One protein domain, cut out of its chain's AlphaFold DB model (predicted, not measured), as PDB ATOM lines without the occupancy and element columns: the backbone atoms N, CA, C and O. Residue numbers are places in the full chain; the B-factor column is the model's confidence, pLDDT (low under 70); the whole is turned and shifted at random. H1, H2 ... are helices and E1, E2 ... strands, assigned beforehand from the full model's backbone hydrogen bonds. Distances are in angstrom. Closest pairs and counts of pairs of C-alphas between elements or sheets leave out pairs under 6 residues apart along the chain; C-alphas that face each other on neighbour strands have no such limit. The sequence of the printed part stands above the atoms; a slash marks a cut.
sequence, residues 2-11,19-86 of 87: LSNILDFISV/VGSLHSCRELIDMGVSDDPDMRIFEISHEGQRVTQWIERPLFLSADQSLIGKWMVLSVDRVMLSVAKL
ATOM      1  N   LEU A   2     239.099 122.741 156.046       38.72
ATOM      2  CA  LEU A   2     239.113 123.752 157.127       38.72
ATOM      3  C   LEU A   2     240.453 124.502 157.273       38.72
ATOM      4  O   LEU A   2     240.454 125.686 157.589       38.72
ATOM      5  N   SER A   3     241.581 123.847 156.960       48.25
ATOM      6  CA  SER A   3     242.912 124.479 156.924       48.25
ATOM      7  C   SER A   3     242.978 125.696 155.997       48.25
ATOM      8  O   SER A   3     243.647 126.668 156.312       48.25
ATOM      9  N   ASN A   4     242.236 125.680 154.886       51.06
ATOM     10  CA  ASN A   4     242.329 126.718 153.858       51.06
ATOM     11  C   ASN A   4     241.581 128.001 154.243       51.06
ATOM     12  O   ASN A   4     241.954 129.076 153.790       51.06
ATOM     13  N   ILE A   5     240.529 127.895 155.063       51.09
ATOM     14  CA  ILE A   5     239.799 129.065 155.578       51.09
ATOM     15  C   ILE A   5     240.642 129.765 156.643       51.09
ATOM     16  O   ILE A   5     240.763 130.984 156.622       51.09
ATOM     17  N   LEU A   6     241.276 128.999 157.536       49.62
ATOM     18  CA  LEU A   6     242.168 129.557 158.554       49.62
ATOM     19  C   LEU A   6     243.432 130.174 157.931       49.62
ATOM     20  O   LEU A   6     243.859 131.233 158.377       49.62
ATOM     21  N   ASP A   7     243.954 129.599 156.841       53.38
ATOM     22  CA  ASP A   7     245.030 130.205 156.040       53.38
ATOM     23  C   ASP A   7     244.617 131.522 155.360       53.38
ATOM     24  O   ASP A   7     245.471 132.370 155.101       53.38
ATOM     25  N   PHE A   8     243.323 131.709 155.070       50.12
ATOM     26  CA  PHE A   8     242.780 132.947 154.500       50.12
ATOM     27  C   PHE A   8     242.640 134.057 155.552       50.12
ATOM     28  O   PHE A   8     242.742 135.236 155.229       50.12
ATOM     29  N   ILE A   9     242.428 133.670 156.811       53.19
ATOM     30  CA  ILE A   9     242.328 134.573 157.969       53.19
ATOM     31  C   ILE A   9     243.709 134.759 158.633       53.19
ATOM     32  O   ILE A   9     243.845 135.502 159.603       53.19
ATOM     33  N   SER A  10     244.755 134.100 158.116       52.81
ATOM     34  CA  SER A  10     246.117 134.232 158.625       52.81
ATOM     35  C   SER A  10     246.543 135.700 158.560       52.81
ATOM     36  O   SER A  10     246.662 136.288 157.484       52.81
ATOM     37  N   VAL A  11     246.720 136.287 159.746       53.12
ATOM     38  CA  VAL A  11     246.938 137.723 159.990       53.12
ATOM     39  C   VAL A  11     248.105 138.271 159.159       53.12
ATOM     40  O   VAL A  11     248.056 139.409 158.699       53.12
ATOM     41  N   VAL A  19     239.384 145.913 158.456       58.34
ATOM     42  CA  VAL A  19     238.539 145.227 159.433       58.34
ATOM     43  C   VAL A  19     237.544 146.253 159.951       58.34
ATOM     44  O   VAL A  19     237.855 147.048 160.837       58.34
ATOM     45  N   GLY A  20     236.344 146.235 159.372       63.41
ATOM     46  CA  GLY A  20     235.223 147.025 159.864       63.41
ATOM     47  C   GLY A  20     234.887 146.700 161.322       63.41
ATOM     48  O   GLY A  20     235.290 145.672 161.874       63.41
ATOM     49  N   SER A  21     234.128 147.587 161.960       69.62
ATOM     50  CA  SER A  21     233.645 147.379 163.322       69.62
ATOM     51  C   SER A  21     232.870 146.060 163.435       69.62
ATOM     52  O   SER A  21     231.988 145.762 162.629       69.62
ATOM     53  N   LEU A  22     233.226 145.243 164.432       73.31
ATOM     54  CA  LEU A  22     232.544 143.981 164.692       73.31
ATOM     55  C   LEU A  22     231.234 144.265 165.429       73.31
ATOM     56  O   LEU A  22     231.256 144.739 166.562       73.31
ATOM     57  N   HIS A  23     230.117 143.932 164.793       77.88
ATOM     58  CA  HIS A  23     228.783 144.087 165.359       77.88
ATOM     59  C   HIS A  23     228.102 142.729 165.502       77.88
ATOM     60  O   HIS A  23     228.183 141.864 164.625       77.88
ATOM     61  N   SER A  24     227.409 142.536 166.614       80.56
ATOM     62  CA  SER A  24     226.470 141.438 166.787       80.56
ATOM     63  C   SER A  24     225.281 141.588 165.833       80.56
ATOM     64  O   SER A  24     224.934 142.684 165.396       80.56
ATOM     65  N   CYS A  25     224.598 140.473 165.558       79.06
ATOM     66  CA  CYS A  25     223.374 140.469 164.750       79.06
ATOM     67  C   CYS A  25     222.336 141.479 165.272       79.06
ATOM     68  O   CYS A  25     221.694 142.174 164.494       79.06
ATOM     69  N   ARG A  26     222.220 141.610 166.600       84.62
ATOM     70  CA  ARG A  26     221.286 142.551 167.218       84.62
ATOM     71  C   ARG A  26     221.682 144.005 166.981       84.62
ATOM     72  O   ARG A  26     220.831 144.792 166.598       84.62
ATOM     73  N   GLU A  27     222.962 144.334 167.137       86.75
ATOM     74  CA  GLU A  27     223.458 145.682 166.845       86.75
ATOM     75  C   GLU A  27     223.236 146.048 165.373       86.75
ATOM     76  O   GLU A  27     222.798 147.156 165.089       86.75
ATOM     77  N   LEU A  28     223.449 145.119 164.433       85.31
ATOM     78  CA  LEU A  28     223.175 145.365 163.011       85.31
ATOM     79  C   LEU A  28     221.689 145.657 162.739       85.31
ATOM     80  O   LEU A  28     221.370 146.559 161.970       85.31
ATOM     81  N   ILE A  29     220.774 144.936 163.393       86.62
ATOM     82  CA  ILE A  29     219.325 145.178 163.280       86.62
ATOM     83  C   ILE A  29     218.932 146.532 163.886       86.62
ATOM     84  O   ILE A  29     218.058 147.214 163.346       86.62
ATOM     85  N   ASP A  30     219.557 146.911 165.000       89.31
ATOM     86  CA  ASP A  30     219.270 148.164 165.701       89.31
ATOM     87  C   ASP A  30     219.829 149.390 164.946       89.31
ATOM     88  O   ASP A  30     219.251 150.473 165.032       89.31
ATOM     89  N   MET A  31     220.923 149.227 164.193       87.06
ATOM     90  CA  MET A  31     221.563 150.295 163.408       87.06
ATOM     91  C   MET A  31     221.017 150.441 161.978       87.06
ATOM     92  O   MET A  31     221.137 151.523 161.404       87.06
ATOM     93  N   GLY A  32     220.466 149.375 161.392       88.56
ATOM     94  CA  GLY A  32     219.986 149.378 160.008       88.56
ATOM     95  C   GLY A  32     218.739 150.241 159.789       88.56
ATOM     96  O   GLY A  32     217.952 150.479 160.708       88.56
ATOM     97  N   VAL A  33     218.539 150.689 158.549       92.25
ATOM     98  CA  VAL A  33     217.429 151.583 158.159       92.25
ATOM     99  C   VAL A  33     216.379 150.913 157.271       92.25
ATOM    100  O   VAL A  33     215.373 151.537 156.945       92.25
ATOM    101  N   SER A  34     216.568 149.650 156.881       87.38
ATOM    102  CA  SER A  34     215.559 148.867 156.162       87.38
ATOM    103  C   SER A  34     214.292 148.680 157.000       87.38
ATOM    104  O   SER A  34     214.340 148.303 158.177       87.38
ATOM    105  N   ASP A  35     213.130 148.852 156.373       85.69
ATOM    106  CA  ASP A  35     211.832 148.576 157.000       85.69
ATOM    107  C   ASP A  35     211.626 147.082 157.297       85.69
ATOM    108  O   ASP A  35     210.831 146.731 158.166       85.69
ATOM    109  N   ASP A  36     212.361 146.207 156.604       84.25
ATOM    110  CA  ASP A  36     212.412 144.770 156.869       84.25
ATOM    111  C   ASP A  36     213.560 144.457 157.855       84.25
ATOM    112  O   ASP A  36     214.731 144.560 157.460       84.25
ATOM    113  N   PRO A  37     213.262 144.074 159.117       76.69
ATOM    114  CA  PRO A  37     214.269 143.785 160.139       76.69
ATOM    115  C   PRO A  37     215.197 142.621 159.782       76.69
ATOM    116  O   PRO A  37     216.366 142.644 160.168       76.69
ATOM    117  N   ASP A  38     214.711 141.634 159.023       77.38
ATOM    118  CA  ASP A  38     215.507 140.467 158.627       77.38
ATOM    119  C   ASP A  38     216.534 140.827 157.545       77.38
ATOM    120  O   ASP A  38     217.536 140.129 157.370       77.38
ATOM    121  N   MET A  39     216.305 141.926 156.820       80.88
ATOM    122  CA  MET A  39     217.195 142.402 155.763       80.88
ATOM    123  C   MET A  39     218.311 143.311 156.291       80.88
ATOM    124  O   MET A  39     219.363 143.397 155.659       80.88
ATOM    125  N   ARG A  40     218.137 143.932 157.465       88.38
ATOM    126  CA  ARG A  40     219.086 144.914 158.030       88.38
ATOM    127  C   ARG A  40     220.501 144.387 158.213       88.38
ATOM    128  O   ARG A  40     221.471 145.098 157.985       88.38
ATOM    129  N   ILE A  41     220.630 143.107 158.555       84.50
ATOM    130  CA  ILE A  41     221.931 142.442 158.723       84.50
ATOM    131  C   ILE A  41     222.752 142.363 157.425       84.50
ATOM    132  O   ILE A  41     223.929 142.008 157.465       84.50
ATOM    133  N   PHE A  42     222.134 142.655 156.278       85.75
ATOM    134  CA  PHE A  42     222.771 142.667 154.964       85.75
ATOM    135  C   PHE A  42     223.039 144.079 154.434       85.75
ATOM    136  O   PHE A  42     223.483 144.212 153.293       85.75
ATOM    137  N   GLU A  43     222.770 145.124 155.213       89.62
ATOM    138  CA  GLU A  43     223.095 146.500 154.839       89.62
ATOM    139  C   GLU A  43     224.608 146.729 154.938       89.62
ATOM    140  O   GLU A  43     225.235 146.405 155.945       89.62
ATOM    141  N   ILE A  44     225.204 147.289 153.884       86.50
ATOM    142  CA  ILE A  44     226.612 147.722 153.890       86.50
ATOM    143  C   ILE A  44     226.701 149.234 154.087       86.50
ATOM    144  O   ILE A  44     227.588 149.722 154.782       86.50
ATOM    145  N   SER A  45     225.806 149.988 153.447       86.06
ATOM    146  CA  SER A  45     225.774 151.444 153.547       86.06
ATOM    147  C   SER A  45     224.373 151.987 153.308       86.06
ATOM    148  O   SER A  45     223.551 151.368 152.622       86.06
ATOM    149  N   HIS A  46     224.115 153.165 153.866       89.56
ATOM    150  CA  HIS A  46     222.869 153.892 153.694       89.56
ATOM    151  C   HIS A  46     223.117 155.403 153.657       89.56
ATOM    152  O   HIS A  46     224.051 155.921 154.270       89.56
ATOM    153  N   GLU A  47     222.243 156.112 152.951       90.38
ATOM    154  CA  GLU A  47     222.189 157.569 152.914       90.38
ATOM    155  C   GLU A  47     220.849 158.012 153.510       90.38
ATOM    156  O   GLU A  47     219.776 157.813 152.931       90.38
ATOM    157  N   GLY A  48     220.895 158.553 154.729       89.00
ATOM    158  CA  GLY A  48     219.688 158.831 155.506       89.00
ATOM    159  C   GLY A  48     218.900 157.548 155.791       89.00
ATOM    160  O   GLY A  48     219.425 156.629 156.412       89.00
ATOM    161  N   GLN A  49     217.645 157.501 155.333       90.69
ATOM    162  CA  GLN A  49     216.718 156.369 155.498       90.69
ATOM    163  C   GLN A  49     216.697 155.424 154.284       90.69
ATOM    164  O   GLN A  49     215.763 154.650 154.103       90.69
ATOM    165  N   ARG A  50     217.690 155.521 153.395       89.94
ATOM    166  CA  ARG A  50     217.754 154.709 152.181       89.94
ATOM    167  C   ARG A  50     219.016 153.865 152.171       89.94
ATOM    168  O   ARG A  50     220.115 154.407 152.153       89.94
ATOM    169  N   VAL A  51     218.854 152.549 152.072       90.75
ATOM    170  CA  VAL A  51     219.978 151.630 151.855       90.75
ATOM    171  C   VAL A  51     220.562 151.850 150.457       90.75
ATOM    172  O   VAL A  51     219.840 151.822 149.454       90.75
ATOM    173  N   THR A  52     221.870 152.082 150.390       93.06
ATOM    174  CA  THR A  52     222.618 152.345 149.150       93.06
ATOM    175  C   THR A  52     223.421 151.140 148.687       93.06
ATOM    176  O   THR A  52     223.700 151.021 147.495       93.06
ATOM    177  N   GLN A  53     223.760 150.223 149.594       89.25
ATOM    178  CA  GLN A  53     224.527 149.027 149.267       89.25
ATOM    179  C   GLN A  53     224.136 147.847 150.155       89.25
ATOM    180  O   GLN A  53     223.944 147.995 151.363       89.25
ATOM    181  N   TRP A  54     224.084 146.667 149.540       89.81
ATOM    182  CA  TRP A  54     223.735 145.398 150.174       89.81
ATOM    183  C   TRP A  54     224.881 144.398 150.055       89.81
ATOM    184  O   TRP A  54     225.663 144.446 149.103       89.81
ATOM    185  N   ILE A  55     224.950 143.448 150.987       83.38
ATOM    186  CA  ILE A  55     225.865 142.313 150.892       83.38
ATOM    187  C   ILE A  55     225.454 141.427 149.716       83.38
ATOM    188  O   ILE A  55     224.405 140.790 149.726       83.38
ATOM    189  N   GLU A  56     226.329 141.329 148.718       79.31
ATOM    190  CA  GLU A  56     226.088 140.490 147.540       79.31
ATOM    191  C   GLU A  56     226.338 139.000 147.812       79.31
ATOM    192  O   GLU A  56     225.701 138.131 147.217       79.31
ATOM    193  N   ARG A  57     227.301 138.685 148.689       74.62
ATOM    194  CA  ARG A  57     227.769 137.314 148.952       74.62
ATOM    195  C   ARG A  57     228.069 137.101 150.441       74.62
ATOM    196  O   ARG A  57     229.241 137.065 150.817       74.62
ATOM    197  N   PRO A  58     227.040 136.979 151.298       70.81
ATOM    198  CA  PRO A  58     227.253 136.806 152.728       70.81
ATOM    199  C   PRO A  58     227.896 135.445 153.010       70.81
ATOM    200  O   PRO A  58     227.379 134.402 152.603       70.81
ATOM    201  N   LEU A  59     229.022 135.458 153.724       66.38
ATOM    202  CA  LEU A  59     229.645 134.249 154.248       66.38
ATOM    203  C   LEU A  59     229.145 134.011 155.674       66.38
ATOM    204  O   LEU A  59     229.434 134.789 156.579       66.38
ATOM    205  N   PHE A  60     228.421 132.913 155.876       63.44
ATOM    206  CA  PHE A  60     227.970 132.491 157.197       63.44
ATOM    207  C   PHE A  60     228.949 131.472 157.775       63.44
ATOM    208  O   PHE A  60     229.049 130.348 157.285       63.44
ATOM    209  N   LEU A  61     229.666 131.862 158.828       60.28
ATOM    210  CA  LEU A  61     230.536 130.967 159.583       60.28
ATOM    211  C   LEU A  61     229.890 130.679 160.935       60.28
ATOM    212  O   LEU A  61     229.714 131.571 161.757       60.28
ATOM    213  N   SER A  62     229.536 129.417 161.155       57.12
ATOM    214  CA  SER A  62     228.997 128.932 162.422       57.12
ATOM    215  C   SER A  62     229.785 127.709 162.866       57.12
ATOM    216  O   SER A  62     229.975 126.776 162.086       57.12
ATOM    217  N   ALA A  63     230.219 127.697 164.128       60.84
ATOM    218  CA  ALA A  63     230.765 126.495 164.760       60.84
ATOM    219  C   ALA A  63     229.663 125.474 165.107       60.84
ATOM    220  O   ALA A  63     229.944 124.293 165.303       60.84
ATOM    221  N   ASP A  64     228.405 125.920 165.156       64.06
ATOM    222  CA  ASP A  64     227.239 125.069 165.353       64.06
ATOM    223  C   ASP A  64     226.776 124.501 164.004       64.06
ATOM    224  O   ASP A  64     226.239 125.218 163.148       64.06
ATOM    225  N   GLN A  65     226.981 123.194 163.824       65.62
ATOM    226  CA  GLN A  65     226.606 122.470 162.608       65.62
ATOM    227  C   GLN A  65     225.086 122.416 162.382       65.62
ATOM    228  O   GLN A  65     224.645 122.263 161.240       65.62
ATOM    229  N   SER A  66     224.269 122.596 163.425       73.75
ATOM    230  CA  SER A  66     222.810 122.641 163.287       73.75
ATOM    231  C   SER A  66     222.347 123.886 162.521       73.75
ATOM    232  O   SER A  66     221.366 123.826 161.775       73.75
ATOM    233  N   LEU A  67     223.085 124.997 162.633       61.59
ATOM    234  CA  LEU A  67     222.804 126.235 161.905       61.59
ATOM    235  C   LEU A  67     223.126 126.112 160.412       61.59
ATOM    236  O   LEU A  67     222.383 126.646 159.593       61.59
ATOM    237  N   ILE A  68     224.157 125.343 160.046       66.75
ATOM    238  CA  ILE A  68     224.477 125.044 158.639       66.75
ATOM    239  C   ILE A  68     223.334 124.248 157.993       66.75
ATOM    240  O   ILE A  68     222.887 124.580 156.895       66.75
ATOM    241  N   GLY A  69     222.812 123.235 158.695       68.25
ATOM    242  CA  GLY A  69     221.666 122.451 158.223       68.25
ATOM    243  C   GLY A  69     220.409 123.304 158.025       68.25
ATOM    244  O   GLY A  69     219.763 123.220 156.982       68.25
ATOM    245  N   LYS A  70     220.098 124.183 158.986       71.81
ATOM    246  CA  LYS A  70     218.963 125.117 158.889       71.81
ATOM    247  C   LYS A  70     219.122 126.117 157.743       71.81
ATOM    248  O   LYS A  70     218.151 126.384 157.041       71.81
ATOM    249  N   TRP A  71     220.332 126.634 157.524       68.25
ATOM    250  CA  TRP A  71     220.615 127.547 156.417       68.25
ATOM    251  C   TRP A  71     220.390 126.880 155.056       68.25
ATOM    252  O   TRP A  71     219.717 127.463 154.212       68.25
ATOM    253  N   MET A  72     220.849 125.637 154.864       76.00
ATOM    254  CA  MET A  72     220.607 124.913 153.610       76.00
ATOM    255  C   MET A  72     219.117 124.715 153.317       76.00
ATOM    256  O   MET A  72     218.694 124.920 152.182       76.00
ATOM    257  N   VAL A  73     218.315 124.362 154.328       76.25
ATOM    258  CA  VAL A  73     216.853 124.240 154.175       76.25
ATOM    259  C   VAL A  73     216.251 125.576 153.737       76.25
ATOM    260  O   VAL A  73     215.521 125.634 152.752       76.25
ATOM    261  N   LEU A  74     216.645 126.666 154.395       72.62
ATOM    262  CA  LEU A  74     216.146 128.005 154.090       72.62
ATOM    263  C   LEU A  74     216.565 128.488 152.687       72.62
ATOM    264  O   LEU A  74     215.788 129.154 152.002       72.62
ATOM    265  N   SER A  75     217.768 128.134 152.225       72.69
ATOM    266  CA  SER A  75     218.223 128.405 150.856       72.69
ATOM    267  C   SER A  75     217.407 127.638 149.816       72.69
ATOM    268  O   SER A  75     217.022 128.221 148.801       72.69
ATOM    269  N   VAL A  76     217.104 126.361 150.068       78.06
ATOM    270  CA  VAL A  76     216.255 125.548 149.183       78.06
ATOM    271  C   VAL A  76     214.841 126.122 149.120       78.06
ATOM    272  O   VAL A  76     214.321 126.320 148.023       78.06
ATOM    273  N   ASP A  77     214.257 126.480 150.262       76.56
ATOM    274  CA  ASP A  77     212.920 127.076 150.322       76.56
ATOM    275  C   ASP A  77     212.853 128.397 149.549       76.56
ATOM    276  O   ASP A  77     211.923 128.618 148.771       76.56
ATOM    277  N   ARG A  78     213.869 129.262 149.673       71.62
ATOM    278  CA  ARG A  78     213.940 130.518 148.906       71.62
ATOM    279  C   ARG A  78     214.024 130.280 147.401       71.62
ATOM    280  O   ARG A  78     213.338 130.970 146.647       71.62
ATOM    281  N   VAL A  79     214.817 129.302 146.959       78.25
ATOM    282  CA  VAL A  79     214.890 128.931 145.537       78.25
ATOM    283  C   VAL A  79     213.528 128.434 145.057       78.25
ATOM    284  O   VAL A  79     213.024 128.928 144.048       78.25
ATOM    285  N   MET A  80     212.876 127.546 145.803       75.00
ATOM    286  CA  MET A  80     211.561 127.016 145.433       75.00
ATOM    287  C   MET A  80     210.485 128.105 145.391       75.00
ATOM    288  O   MET A  80     209.692 128.148 144.450       75.00
ATOM    289  N   LEU A  81     210.495 129.040 146.344       72.00
ATOM    290  CA  LEU A  81     209.600 130.198 146.350       72.00
ATOM    291  C   LEU A  81     209.866 131.140 145.168       72.00
ATOM    292  O   LEU A  81     208.921 131.668 144.586       72.00
ATOM    293  N   SER A  82     211.129 131.339 144.780       67.94
ATOM    294  CA  SER A  82     211.471 132.157 143.608       67.94
ATOM    295  C   SER A  82     211.035 131.509 142.290       67.94
ATOM    296  O   SER A  82     210.545 132.202 141.402       67.94
ATOM    297  N   VAL A  83     211.116 130.177 142.190       64.50
ATOM    298  CA  VAL A  83     210.633 129.399 141.037       64.50
ATOM    299  C   VAL A  83     209.103 129.387 140.977       64.50
ATOM    300  O   VAL A  83     208.534 129.480 139.893       64.50
ATOM    301  N   ALA A  84     208.423 129.316 142.122       59.59
ATOM    302  CA  ALA A  84     206.963 129.360 142.188       59.59
ATOM    303  C   ALA A  84     206.387 130.720 141.766       59.59
ATOM    304  O   ALA A  84     205.314 130.759 141.179       59.59
ATOM    305  N   LYS A  85     207.107 131.822 142.015       54.75
ATOM    306  CA  LYS A  85     206.721 133.178 141.583       54.75
ATOM    307  C   LYS A  85     206.933 133.451 140.084       54.75
ATOM    308  O   LYS A  85     206.525 134.504 139.610       54.75
ATOM    309  N   LEU A  86     207.591 132.543 139.357       52.34
ATOM    310  CA  LEU A  86     207.826 132.628 137.907       52.34
ATOM    311  C   LEU A  86     206.781 131.854 137.073       52.34
ATOM    312  O   LEU A  86     206.885 131.839 135.846       52.34
TER     313      LEU A  86
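AT A GLANCE: This is residues 2 to 11 and 19 to 86 of the 87 residues of an uncharacterized protein of Burkholderia ubonensis (UniProt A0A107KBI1). A small body, made of the two-stranded hairpin E1 and E2 and the short helix H2 with the loop of residues 32 to 42 folding between them, has a long helical arm, H3, reaching away from it. A second short helix, H1, sits off by itself on the far side of a cut in the chain, apart from H2, H3 and the hairpin E1 and E2, and no two of the three helices touch. The printed part has 78 residues, with three named helices and two named strands in the order H1, H2, E1, E2, H3; the sheet, in the order E1 - E2, is antiparallel, and the class is mixed, helices and strands. The whole is loose, with a radius of gyration of the C-alphas of 15.5 A, and flat, spanning 41 by 37 by 19 A.

IN THESE COORDINATES: H1 is residues 2 to 8, beginning at C-alpha 2 at (239.113, 123.752, 157.127) and measuring 10.2 A from first to last C-alpha. After the cut, H2 is residues 25 to 31, 10.1 A. E1 is residues 43 to 47, 11.3 A, with C-alpha 43 at (223.095, 146.500, 154.839). E2 is residues 50 to 54, 11.2 A. H3, the longest helix, is residues 65 to 84, 29.2 A, ending at C-alpha 84 at (206.963, 129.360, 142.188).

HOW THE PARTS SIT: H1 touches no helix, and it is apart from H2, E1, E2 and H3. H2 is apart from E2 and from H3. E1 and E2 form a hairpin, antiparallel at 149 degrees between their directions, over a tight link. The C-alphas of His 46 and Val 51, which face each other, are 4.1 A apart. N 47 and O 50, at 2.8 A, and N 44 and O 53, at 2.9 A, are within hydrogen-bond range. H3 is apart from E1. In H1, H2 and H3 every O i to N i+4 pair is within hydrogen-bond range.

THE WHOLE: The two C-alphas farthest apart are those of Val 11 and Leu 86, at 45.2 A. Residues 12 to 18 are cut out, and C-alphas 11 and 19 are 11.3 A apart across the cut. Of the links that are printed whole, H2 to E1 is long, with 11 residues, and E2 to H3 is short, with 10. Residues 2 to 11, 61 to 67 and 72 to 86 stand free; without them the body has 46 residues, spanning 36 by 26 by 20 A. The mean pLDDT of the printed part is 73.5, and 29 residues are under 70, among them residues 2 to 11, 59 to 65 and 82 to 86.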